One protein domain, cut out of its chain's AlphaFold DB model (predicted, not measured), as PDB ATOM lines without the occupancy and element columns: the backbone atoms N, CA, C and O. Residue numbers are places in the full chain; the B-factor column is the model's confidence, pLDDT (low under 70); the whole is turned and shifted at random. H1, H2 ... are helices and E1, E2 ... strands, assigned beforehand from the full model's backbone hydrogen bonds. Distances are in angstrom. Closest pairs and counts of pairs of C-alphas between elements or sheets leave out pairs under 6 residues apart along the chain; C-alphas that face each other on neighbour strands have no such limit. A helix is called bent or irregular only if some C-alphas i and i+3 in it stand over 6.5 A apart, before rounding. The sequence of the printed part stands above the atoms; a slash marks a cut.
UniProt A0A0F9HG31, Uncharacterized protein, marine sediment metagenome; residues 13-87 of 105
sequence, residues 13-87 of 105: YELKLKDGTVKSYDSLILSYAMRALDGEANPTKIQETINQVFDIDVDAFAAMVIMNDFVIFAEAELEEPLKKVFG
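AT A GLANCE: This is residues 13 to 87 of the 105 residues of an uncharacterized protein of marine sediment metagenome (UniProt A0A0F9HG31). A small two-stranded hairpin, E1 and E2, lies on one side of the long helix H3, and a helical hairpin, H1 and H2, packs on another side of H3. H3 makes the longest axis, with H1 and H2 crossing it at a slant and E1 on the side of the strand hairpin nearer to it. The printed part has 75 residues, with two named strands followed by three named helices in the order E1, E2, H1, H2, H3; the sheet, E1 - E2, is antiparallel and the class is mostly helix. The whole is compact, with a radius of gyration of the C-alphas of 12.4 A and spans of 36 by 29 by 17 A.

HOW THE PARTS SIT: Begin at E1, residues 13 to 16, and E2, residues 22 to 25, a hairpin of antiparallel neighbours at 157 degrees. There N 15 and O 23 are 2.8 A apart and N 13 and O 25 are 2.9 A apart, both within hydrogen-bond range. Next look at H3, residues 60 to 86: its closest C-alpha to E1 is that of Phe 70, 7.4 A from that of Tyr 13, while E2 and H3 are apart. H2, residues 43 to 54, touches H3 at a steep tilt of 59 degrees, the same way, closest at the C-alphas of Gln 47 and Ala 60, 4.8 A; H3 touches H2 with residues 60 to 67 alone. H1, residues 27 to 37, only just touches H3, with 3 pairs of C-alphas within 8 A, at a steep tilt of 56 degrees, opposite ways. The closest C-alphas of the two are those of Met 34 and Met 67, 7.8 A apart, and H3 touches H1 with residues 67 to 78 alone. H1 and H2 form a helical hairpin and touch at a shallow tilt of 20 degrees, opposite ways, with the C-alphas of Leu 37 and Ile 46 closest at 6.7 A. E2 and H2 are only just apart, at 8.2 A. The helix packing is mostly crossed, but only just, with 1 of the 3 touching pairs at a shallow tilt. Every O i to N i+4 pair is within hydrogen-bond range in H2, against 5 of 7 in H1 and 20 of 23 in H3.

IN THESE COORDINATES: Find C-alpha 13 at (45.645, -6.075, -4.158); E1 runs from there for 9.8 A, and E2 spans 9.9 A. H1 is 15.2 A long and H2 16.1 A. H3 starts at C-alpha 60, (51.976, -25.034, -2.642), and ends 32.2 A away at C-alpha 86, (47.928, 3.255, 12.224). It has a kink of 62 degrees near residue 80 and is irregular, but only just: C-alphas 77 and 80 are 7.0 A apart.

THE WHOLE: The two C-alphas farthest apart, those of Asp 19 and Gly 87, are 39.1 A from each other. The printed part has no cut, and the links E1 to E2, E2 to H1, H1 to H2 and H2 to H3 are tight. The mean pLDDT of the printed part is 82.6; look to residues 80 to 87 for values under 70.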
ATOM      1  N   TYR A  13      44.749  -5.111  -3.532       88.69
ATOM      2  CA  TYR A  13      45.645  -6.075  -4.158       88.69
ATOM      3  C   TYR A  13      44.926  -6.776  -5.312       88.69
ATOM      4  O   TYR A  13      43.829  -7.318  -5.140       88.69
ATOM      5  N   GLU A  14      45.538  -6.777  -6.493       90.88
ATOM      6  CA  GLU A  14      45.007  -7.448  -7.678       90.88
ATOM      7  C   GLU A  14      45.768  -8.743  -7.946       90.88
ATOM      8  O   GLU A  14      46.927  -8.735  -8.354       90.88
ATOM      9  N   LEU A  15      45.088  -9.874  -7.773       89.75
ATOM     10  CA  LEU A  15      45.638 -11.177  -8.112       89.75
ATOM     11  C   LEU A  15      45.207 -11.574  -9.520       89.75
ATOM     12  O   LEU A  15      44.014 -11.751  -9.790       89.75
ATOM     13  N   LYS A  16      46.184 -11.802 -10.396       88.38
ATOM     14  CA  LYS A  16      45.949 -12.367 -11.725       88.38
ATOM     15  C   LYS A  16      46.128 -13.884 -11.710       88.38
ATOM     16  O   LYS A  16      47.227 -14.396 -11.514       88.38
ATOM     17  N   LEU A  17      45.041 -14.603 -11.957       84.50
ATOM     18  CA  LEU A  17      45.020 -16.059 -12.052       84.50
ATOM     19  C   LEU A  17      45.492 -16.538 -13.434       84.50
ATOM     20  O   LEU A  17      45.540 -15.783 -14.410       84.50
ATOM     21  N   LYS A  18      45.857 -17.825 -13.526       79.56
ATOM     22  CA  LYS A  18      46.390 -18.444 -14.759       79.56
ATOM     23  C   LYS A  18      45.405 -18.418 -15.934       79.56
ATOM     24  O   LYS A  18      45.840 -18.401 -17.081       79.56
ATOM     25  N   ASP A  19      44.107 -18.418 -15.653       83.50
ATOM     26  CA  ASP A  19      43.030 -18.312 -16.644       83.50
ATOM     27  C   ASP A  19      42.845 -16.876 -17.185       83.50
ATOM     28  O   ASP A  19      42.046 -16.654 -18.091       83.50
ATOM     29  N   GLY A  20      43.600 -15.907 -16.655       85.31
ATOM     30  CA  GLY A  20      43.504 -14.492 -16.999       85.31
ATOM     31  C   GLY A  20      42.512 -13.709 -16.140       85.31
ATOM     32  O   GLY A  20      42.442 -12.489 -16.293       85.31
ATOM     33  N   THR A  21      41.792 -14.366 -15.227       88.25
ATOM     34  CA  THR A  21      40.884 -13.716 -14.280       88.25
ATOM     35  C   THR A  21      41.684 -12.841 -13.319       88.25
ATOM     36  O   THR A  21      42.664 -13.289 -12.725       88.25
ATOM     37  N   VAL A  22      41.251 -11.594 -13.143       90.81
ATOM     38  CA  VAL A  22      41.803 -10.682 -12.137       90.81
ATOM     39  C   VAL A  22      40.794 -10.573 -11.002       90.81
ATOM     40  O   VAL A  22      39.647 -10.184 -11.223       90.81
ATOM     41  N   LYS A  23      41.215 -10.946  -9.795       88.12
ATOM     42  CA  LYS A  23      40.434 -10.778  -8.567       88.12
ATOM     43  C   LYS A  23      41.048  -9.638  -7.755       88.12
ATOM     44  O   LYS A  23      42.263  -9.595  -7.588       88.12
ATOM     45  N   SER A  24      40.213  -8.728  -7.261       89.31
ATOM     46  CA  SER A  24      40.634  -7.598  -6.428       89.31
ATOM     47  C   SER A  24      40.263  -7.864  -4.973       89.31
ATOM     48  O   SER A  24      39.143  -8.296  -4.694       89.31
ATOM     49  N   TYR A  25      41.199  -7.617  -4.066       86.56
ATOM     50  CA  TYR A  25      41.054  -7.895  -2.643       86.56
ATOM     51  C   TYR A  25      41.379  -6.661  -1.814       86.56
ATOM     52  O   TYR A  25      42.329  -5.933  -2.104       86.56
ATOM     53  N   ASP A  26      40.607  -6.469  -0.747       85.62
ATOM     54  CA  ASP A  26      40.870  -5.424   0.234       85.62
ATOM     55  C   ASP A  26      42.182  -5.726   0.968       85.62
ATOM     56  O   ASP A  26      42.334  -6.747   1.650       85.62
ATOM     57  N   SER A  27      43.141  -4.822   0.810       81.50
ATOM     58  CA  SER A  27      44.489  -5.008   1.329       81.50
ATOM     59  C   SER A  27      44.561  -4.995   2.847       81.50
ATOM     60  O   SER A  27      45.451  -5.633   3.400       81.50
ATOM     61  N   LEU A  28      43.624  -4.342   3.543       77.62
ATOM     62  CA  LEU A  28      43.581  -4.395   5.002       77.62
ATOM     63  C   LEU A  28      43.225  -5.804   5.465       77.62
ATOM     64  O   LEU A  28      43.914  -6.380   6.308       77.62
ATOM     65  N   ILE A  29      42.153  -6.360   4.895       78.12
ATOM     66  CA  ILE A  29      41.674  -7.710   5.215       78.12
ATOM     67  C   ILE A  29      42.766  -8.735   4.891       78.12
ATOM     68  O   ILE A  29      43.057  -9.604   5.718       78.12
ATOM     69  N   LEU A  30      43.421  -8.590   3.736       81.75
ATOM     70  CA  LEU A  30      44.538  -9.448   3.360       81.75
ATOM     71  C   LEU A  30      45.730  -9.311   4.303       81.75
ATOM     72  O   LEU A  30      46.241 -10.332   4.750       81.75
ATOM     73  N   SER A  31      46.160  -8.100   4.668       77.75
ATOM     74  CA  SER A  31      47.279  -7.919   5.603       77.75
ATOM     75  C   SER A  31      47.012  -8.588   6.953       77.75
ATOM     76  O   SER A  31      47.919  -9.191   7.524       77.75
ATOM     77  N   TYR A  32      45.772  -8.545   7.456       76.62
ATOM     78  CA  TYR A  32      45.400  -9.272   8.674       76.62
ATOM     79  C   TYR A  32      45.475 -10.788   8.499       76.62
ATOM     80  O   TYR A  32      46.000 -11.472   9.377       76.62
ATOM     81  N   ALA A  33      44.973 -11.312   7.381       77.19
ATOM     82  CA  ALA A  33      44.995 -12.742   7.103       77.19
ATOM     83  C   ALA A  33      46.426 -13.269   6.886       77.19
ATOM     84  O   ALA A  33      46.802 -14.299   7.442       77.19
ATOM     85  N   MET A  34      47.250 -12.523   6.148       79.81
ATOM     86  CA  MET A  34      48.641 -12.876   5.845       79.81
ATOM     87  C   MET A  34      49.559 -12.753   7.061       79.81
ATOM     88  O   MET A  34      50.572 -13.440   7.128       79.81
ATOM     89  N   ARG A  35      49.188 -11.962   8.077       74.88
ATOM     90  CA  ARG A  35      49.933 -11.902   9.345       74.88
ATOM     91  C   ARG A  35      50.008 -13.255  10.055       74.88
ATOM     92  O   ARG A  35      50.965 -13.504  10.777       74.88
ATOM     93  N   ALA A  36      49.030 -14.139   9.849       73.38
ATOM     94  CA  ALA A  36      49.068 -15.497  10.394       73.38
ATOM     95  C   ALA A  36      50.162 -16.374   9.753       73.38
ATOM     96  O   ALA A  36      50.527 -17.401  10.323       73.38
ATOM     97  N   LEU A  37      50.677 -15.966   8.589       76.88
ATOM     98  CA  LEU A  37      51.757 -16.632   7.862       76.88
ATOM     99  C   LEU A  37      53.131 -15.996   8.117       76.88
ATOM    100  O   LEU A  37      54.126 -16.478   7.579       76.88
ATOM    101  N   ASP A  38      53.208 -14.935   8.923       72.81
ATOM    102  CA  ASP A  38      54.475 -14.277   9.233       72.81
ATOM    103  C   ASP A  38      55.420 -15.240   9.973       72.81
ATOM    104  O   ASP A  38      55.095 -15.780  11.033       72.81
ATOM    105  N   GLY A  39      56.584 -15.502   9.373       71.81
ATOM    106  CA  GLY A  39      57.557 -16.480   9.863       71.81
ATOM    107  C   GLY A  39      57.171 -17.958   9.686       71.81
ATOM    108  O   GLY A  39      57.912 -18.823  10.157       71.81
ATOM    109  N   GLU A  40      56.059 -18.283   9.017       81.62
ATOM    110  CA  GLU A  40      55.686 -19.670   8.709       81.62
ATOM    111  C   GLU A  40      56.465 -20.174   7.483       81.62
ATOM    112  O   GLU A  40      56.486 -19.543   6.430       81.62
ATOM    113  N   ALA A  41      57.114 -21.332   7.621       79.38
ATOM    114  CA  ALA A  41      57.948 -21.933   6.577       79.38
ATOM    115  C   ALA A  41      57.352 -23.231   6.013       79.38
ATOM    116  O   ALA A  41      57.916 -23.808   5.085       79.38
ATOM    117  N   ASN A  42      56.241 -23.721   6.576       88.12
ATOM    118  CA  ASN A  42      55.572 -24.931   6.118       88.12
ATOM    119  C   ASN A  42      54.758 -24.662   4.833       88.12
ATOM    120  O   ASN A  42      53.708 -24.015   4.907       88.12
ATOM    121  N   PRO A  43      55.162 -25.215   3.669       87.19
ATOM    122  CA  PRO A  43      54.496 -24.938   2.396       87.19
ATOM    123  C   PRO A  43      53.034 -25.390   2.356       87.19
ATOM    124  O   PRO A  43      52.217 -24.746   1.706       87.19
ATOM    125  N   THR A  44      52.682 -26.466   3.065       91.25
ATOM    126  CA  THR A  44      51.305 -26.980   3.112       91.25
ATOM    127  C   THR A  44      50.384 -26.026   3.863       91.25
ATOM    128  O   THR A  44      49.295 -25.729   3.387       91.25
ATOM    129  N   LYS A  45      50.835 -25.468   4.992       88.81
ATOM    130  CA  LYS A  45      50.043 -24.469   5.726       88.81
ATOM    131  C   LYS A  45      49.877 -23.169   4.947       88.81
ATOM    132  O   LYS A  45      48.799 -22.575   4.973       88.81
ATOM    133  N   ILE A  46      50.939 -22.729   4.268       88.12
ATOM    134  CA  ILE A  46      50.884 -21.556   3.389       88.12
ATOM    135  C   ILE A  46      49.851 -21.810   2.289       88.12
ATOM    136  O   ILE A  46      48.973 -20.981   2.085       88.12
ATOM    137  N   GLN A  47      49.893 -22.978   1.643       92.69
ATOM    138  CA  GLN A  47      48.915 -23.370   0.629       92.69
ATOM    139  C   GLN A  47      47.477 -23.330   1.151       92.69
ATOM    140  O   GLN A  47      46.633 -22.678   0.545       92.69
ATOM    141  N   GLU A  48      47.198 -23.999   2.272       91.94
ATOM    142  CA  GLU A  48      45.858 -24.049   2.866       91.94
ATOM    143  C   GLU A  48      45.333 -22.646   3.183       91.94
ATOM    144  O   GLU A  48      44.196 -22.312   2.851       91.94
ATOM    145  N   THR A  49      46.187 -21.800   3.760       88.94
ATOM    146  CA  THR A  49      45.818 -20.431   4.130       88.94
ATOM    147  C   THR A  49      45.586 -19.564   2.896       88.94
ATOM    148  O   THR A  49      44.592 -18.848   2.840       88.94
ATOM    149  N   ILE A  50      46.452 -19.641   1.883       90.06
ATOM    150  CA  ILE A  50      46.276 -18.897   0.629       90.06
ATOM    151  C   ILE A  50      44.994 -19.344  -0.081       90.06
ATOM    152  O   ILE A  50      44.186 -18.499  -0.458       90.06
ATOM    153  N   ASN A  51      44.752 -20.650  -0.196       91.06
ATOM    154  CA  ASN A  51      43.531 -21.176  -0.806       91.06
ATOM    155  C   ASN A  51      42.276 -20.696  -0.065       91.06
ATOM    156  O   ASN A  51      41.310 -20.276  -0.700       91.06
ATOM    157  N   GLN A  52      42.312 -20.684   1.271       89.56
ATOM    158  CA  GLN A  52      41.202 -20.208   2.095       89.56
ATOM    159  C   GLN A  52      40.976 -18.694   1.973       89.56
ATOM    160  O   GLN A  52      39.834 -18.252   1.884       89.56
ATOM    161  N   VAL A  53      42.043 -17.891   1.994       87.56
ATOM    162  CA  VAL A  53      41.945 -16.422   1.990       87.56
ATOM    163  C   VAL A  53      41.530 -15.888   0.624       87.56
ATOM    164  O   VAL A  53      40.730 -14.959   0.541       87.56
ATOM    165  N   PHE A  54      42.062 -16.478  -0.445       86.75
ATOM    166  CA  PHE A  54      41.810 -16.033  -1.814       86.75
ATOM    167  C   PHE A  54      40.642 -16.779  -2.488       86.75
ATOM    168  O   PHE A  54      40.269 -16.434  -3.612       86.75
ATOM    169  N   ASP A  55      40.051 -17.779  -1.824       88.69
ATOM    170  CA  ASP A  55      39.016 -18.658  -2.390       88.69
ATOM    171  C   ASP A  55      39.440 -19.184  -3.777       88.69
ATOM    172  O   ASP A  55      38.832 -18.918  -4.824       88.69
ATOM    173  N   ILE A  56      40.608 -19.833  -3.786       87.44
ATOM    174  CA  ILE A  56      41.247 -20.440  -4.960       87.44
ATOM    175  C   ILE A  56      41.762 -21.832  -4.604       87.44
ATOM    176  O   ILE A  56      41.967 -22.151  -3.439       87.44
ATOM    177  N   ASP A  57      42.010 -22.647  -5.625       91.19
ATOM    178  CA  ASP A  57      42.656 -23.948  -5.475       91.19
ATOM    179  C   ASP A  57      43.973 -23.947  -6.252       91.19
ATOM    180  O   ASP A  57      44.001 -24.109  -7.477       91.19
ATOM    181  N   VAL A  58      45.070 -23.667  -5.544       89.69
ATOM    182  CA  VAL A  58      46.422 -23.692  -6.107       89.69
ATOM    183  C   VAL A  58      47.326 -24.667  -5.356       89.69
ATOM    184  O   VAL A  58      47.077 -25.035  -4.206       89.69
ATOM    185  N   ASP A  59      48.395 -25.097  -6.029       92.50
ATOM    186  CA  ASP A  59      49.460 -25.888  -5.415       92.50
ATOM    187  C   ASP A  59      50.331 -25.040  -4.466       92.50
ATOM    188  O   ASP A  59      50.302 -23.806  -4.484       92.50
ATOM    189  N   ALA A  60      51.129 -25.707  -3.628       89.81
ATOM    190  CA  ALA A  60      51.976 -25.034  -2.642       89.81
ATOM    191  C   ALA A  60      52.999 -24.070  -3.266       89.81
ATOM    192  O   ALA A  60      53.320 -23.046  -2.668       89.81
ATOM    193  N   PHE A  61      53.493 -24.357  -4.473       90.19
ATOM    194  CA  PHE A  61      54.450 -23.482  -5.146       90.19
ATOM    195  C   PHE A  61      53.783 -22.174  -5.585       90.19
ATOM    196  O   PHE A  61      54.284 -21.090  -5.294       90.19
ATOM    197  N   ALA A  62      52.623 -22.266  -6.233       89.06
ATOM    198  CA  ALA A  62      51.828 -21.112  -6.620       89.06
ATOM    199  C   ALA A  62      51.372 -20.301  -5.397       89.06
ATOM    200  O   ALA A  62      51.441 -19.075  -5.434       89.06
ATOM    201  N   ALA A  63      50.990 -20.958  -4.300       90.38
ATOM    202  CA  ALA A  63      50.646 -20.280  -3.053       90.38
ATOM    203  C   ALA A  63      51.818 -19.468  -2.477       90.38
ATOM    204  O   ALA A  63      51.639 -18.312  -2.098       90.38
ATOM    205  N   MET A  64      53.030 -20.032  -2.470       88.56
ATOM    206  CA  MET A  64      54.236 -19.310  -2.048       88.56
ATOM    207  C   MET A  64      54.552 -18.115  -2.958       88.56
ATOM    208  O   MET A  64      54.970 -17.068  -2.467       88.56
ATOM    209  N   VAL A  65      54.333 -18.243  -4.272       89.69
ATOM    210  CA  VAL A  65      54.506 -17.129  -5.220       89.69
ATOM    211  C   VAL A  65      53.515 -16.001  -4.929       89.69
ATOM    212  O   VAL A  65      53.931 -14.850  -4.873       89.69
ATOM    213  N   ILE A  66      52.238 -16.324  -4.695       89.25
ATOM    214  CA  ILE A  66      51.201 -15.340  -4.341       89.25
ATOM    215  C   ILE A  66      51.548 -14.636  -3.028       89.25
ATOM    216  O   ILE A  66      51.466 -13.415  -2.941       89.25
ATOM    217  N   MET A  67      51.985 -15.393  -2.018       87.06
ATOM    218  CA  MET A  67      52.412 -14.828  -0.739       87.06
ATOM    219  C   MET A  67      53.575 -13.842  -0.923       87.06
ATOM    220  O   MET A  67      53.533 -12.739  -0.388       87.06
ATOM    221  N   ASN A  68      54.592 -14.213  -1.703       86.88
ATOM    222  CA  ASN A  68      55.731 -13.338  -1.974       86.88
ATOM    223  C   ASN A  68      55.334 -12.084  -2.773       86.88
ATOM    224  O   ASN A  68      55.814 -10.994  -2.479       86.88
ATOM    225  N   ASP A  69      54.453 -12.226  -3.762       88.00
ATOM    226  CA  ASP A  69      53.925 -11.104  -4.545       88.00
ATOM    227  C   ASP A  69      53.143 -10.115  -3.668       88.00
ATOM    228  O   ASP A  69      53.369  -8.906  -3.734       88.00
ATOM    229  N   PHE A  70      52.309 -10.627  -2.758       87.00
ATOM    230  CA  PHE A  70      51.610  -9.800  -1.779       87.00
ATOM    231  C   PHE A  70      52.569  -9.066  -0.833       87.00
ATOM    232  O   PHE A  70      52.333  -7.901  -0.527       87.00
ATOM    233  N   VAL A  71      53.656  -9.705  -0.380       83.25
ATOM    234  CA  VAL A  71      54.672  -9.043   0.459       83.25
ATOM    235  C   VAL A  71      55.317  -7.873  -0.287       83.25
ATOM    236  O   VAL A  71      55.383  -6.776   0.260       83.25
ATOM    237  N   ILE A  72      55.708  -8.072  -1.550       86.00
ATOM    238  CA  ILE A  72      56.281  -7.007  -2.389       86.00
ATOM    239  C   ILE A  72      55.283  -5.855  -2.561       86.00
ATOM    240  O   ILE A  72      55.649  -4.690  -2.414       86.00
ATOM    241  N   PHE A  73      54.016  -6.169  -2.841       85.88
ATOM    242  CA  PHE A  73      52.954  -5.169  -2.923       85.88
ATOM    243  C   PHE A  73      52.765  -4.423  -1.595       85.88
ATOM    244  O   PHE A  73      52.637  -3.202  -1.585       85.88
ATOM    245  N   ALA A  74      52.777  -5.131  -0.466       81.50
ATOM    246  CA  ALA A  74      52.596  -4.528   0.846       81.50
ATOM    247  C   ALA A  74      53.734  -3.560   1.206       81.50
ATOM    248  O   ALA A  74      53.466  -2.473   1.718       81.50
ATOM    249  N   GLU A  75      54.982  -3.919   0.904       81.25
ATOM    250  CA  GLU A  75      56.146  -3.043   1.097       81.25
ATOM    251  C   GLU A  75      56.094  -1.813   0.178       81.25
ATOM    252  O   GLU A  75      56.338  -0.694   0.622       81.25
ATOM    253  N   ALA A  76      55.726  -1.989  -1.094       83.19
ATOM    254  CA  ALA A  76      55.713  -0.892  -2.062       83.19
ATOM    255  C   ALA A  76      54.526   0.072  -1.882       83.19
ATOM    256  O   ALA A  76      54.699   1.289  -1.938       83.19
ATOM    257  N   GLU A  77      53.323  -0.467  -1.678       79.38
ATOM    258  CA  GLU A  77      52.063   0.273  -1.818       79.38
ATOM    259  C   GLU A  77      51.311   0.444  -0.492       79.38
ATOM    260  O   GLU A  77      50.519   1.377  -0.354       79.38
ATOM    261  N   LEU A  78      51.534  -0.424   0.505       74.81
ATOM    262  CA  LEU A  78      50.800  -0.368   1.775       74.81
ATOM    263  C   LEU A  78      51.602   0.246   2.920       74.81
ATOM    264  O   LEU A  78      50.997   0.824   3.817       74.81
ATOM    265  N   GLU A  79      52.930   0.185   2.909       73.00
ATOM    266  CA  GLU A  79      53.764   0.656   4.019       73.00
ATOM    267  C   GLU A  79      53.497   2.134   4.390       73.00
ATOM    268  O   GLU A  79      53.203   2.451   5.545       73.00
ATOM    269  N   GLU A  80      53.529   3.041   3.412       69.19
ATOM    270  CA  GLU A  80      53.262   4.477   3.592       69.19
ATOM    271  C   GLU A  80      51.810   4.768   4.044       69.19
ATOM    272  O   GLU A  80      51.614   5.478   5.042       69.19
ATOM    273  N   PRO A  81      50.770   4.230   3.376       68.50
ATOM    274  CA  PRO A  81      49.386   4.380   3.823       68.50
ATOM    275  C   PRO A  81      49.108   3.787   5.208       68.50
ATOM    276  O   PRO A  81      48.441   4.419   6.027       68.50
ATOM    277  N   LEU A  82      49.648   2.609   5.514       65.06
ATOM    278  CA  LEU A  82      49.459   1.952   6.805       65.06
ATOM    279  C   LEU A  82      50.140   2.725   7.940       65.06
ATOM    280  O   LEU A  82      49.543   2.868   9.008       65.06
ATOM    281  N   LYS A  83      51.326   3.310   7.707       65.44
ATOM    282  CA  LYS A  83      51.956   4.236   8.667       65.44
ATOM    283  C   LYS A  83      51.071   5.452   8.942       65.44
ATOM    284  O   LYS A  83      50.950   5.858  10.097       65.44
ATOM    285  N   LYS A  84      50.416   6.008   7.917       63.31
ATOM    286  CA  LYS A  84      49.495   7.155   8.055       63.31
ATOM    287  C   LYS A  84      48.203   6.796   8.793       63.31
ATOM    288  O   LYS A  84      47.728   7.603   9.585       63.31
ATOM    289  N   VAL A  85      47.660   5.596   8.571       59.22
ATOM    290  CA  VAL A  85      46.419   5.117   9.214       59.22
ATOM    291  C   VAL A  85      46.649   4.675  10.662       59.22
ATOM    292  O   VAL A  85      45.859   5.012  11.542       59.22
ATOM    293  N   PHE A  86      47.717   3.922  10.933       54.78
ATOM    294  CA  PHE A  86      47.928   3.255  12.224       54.78
ATOM    295  C   PHE A  86      49.011   3.904  13.100       54.78
ATOM    296  O   PHE A  86      49.153   3.533  14.268       54.78
ATOM    297  N   GLY A  87      49.775   4.869  12.571       50.94
ATOM    298  CA  GLY A  87      50.857   5.559  13.288       50.94
ATOM    299  C   GLY A  87      52.046   4.661  13.649       50.94
ATOM    300  O   GLY A  87      52.840   5.023  14.518       50.94
TER     301      GLY A  87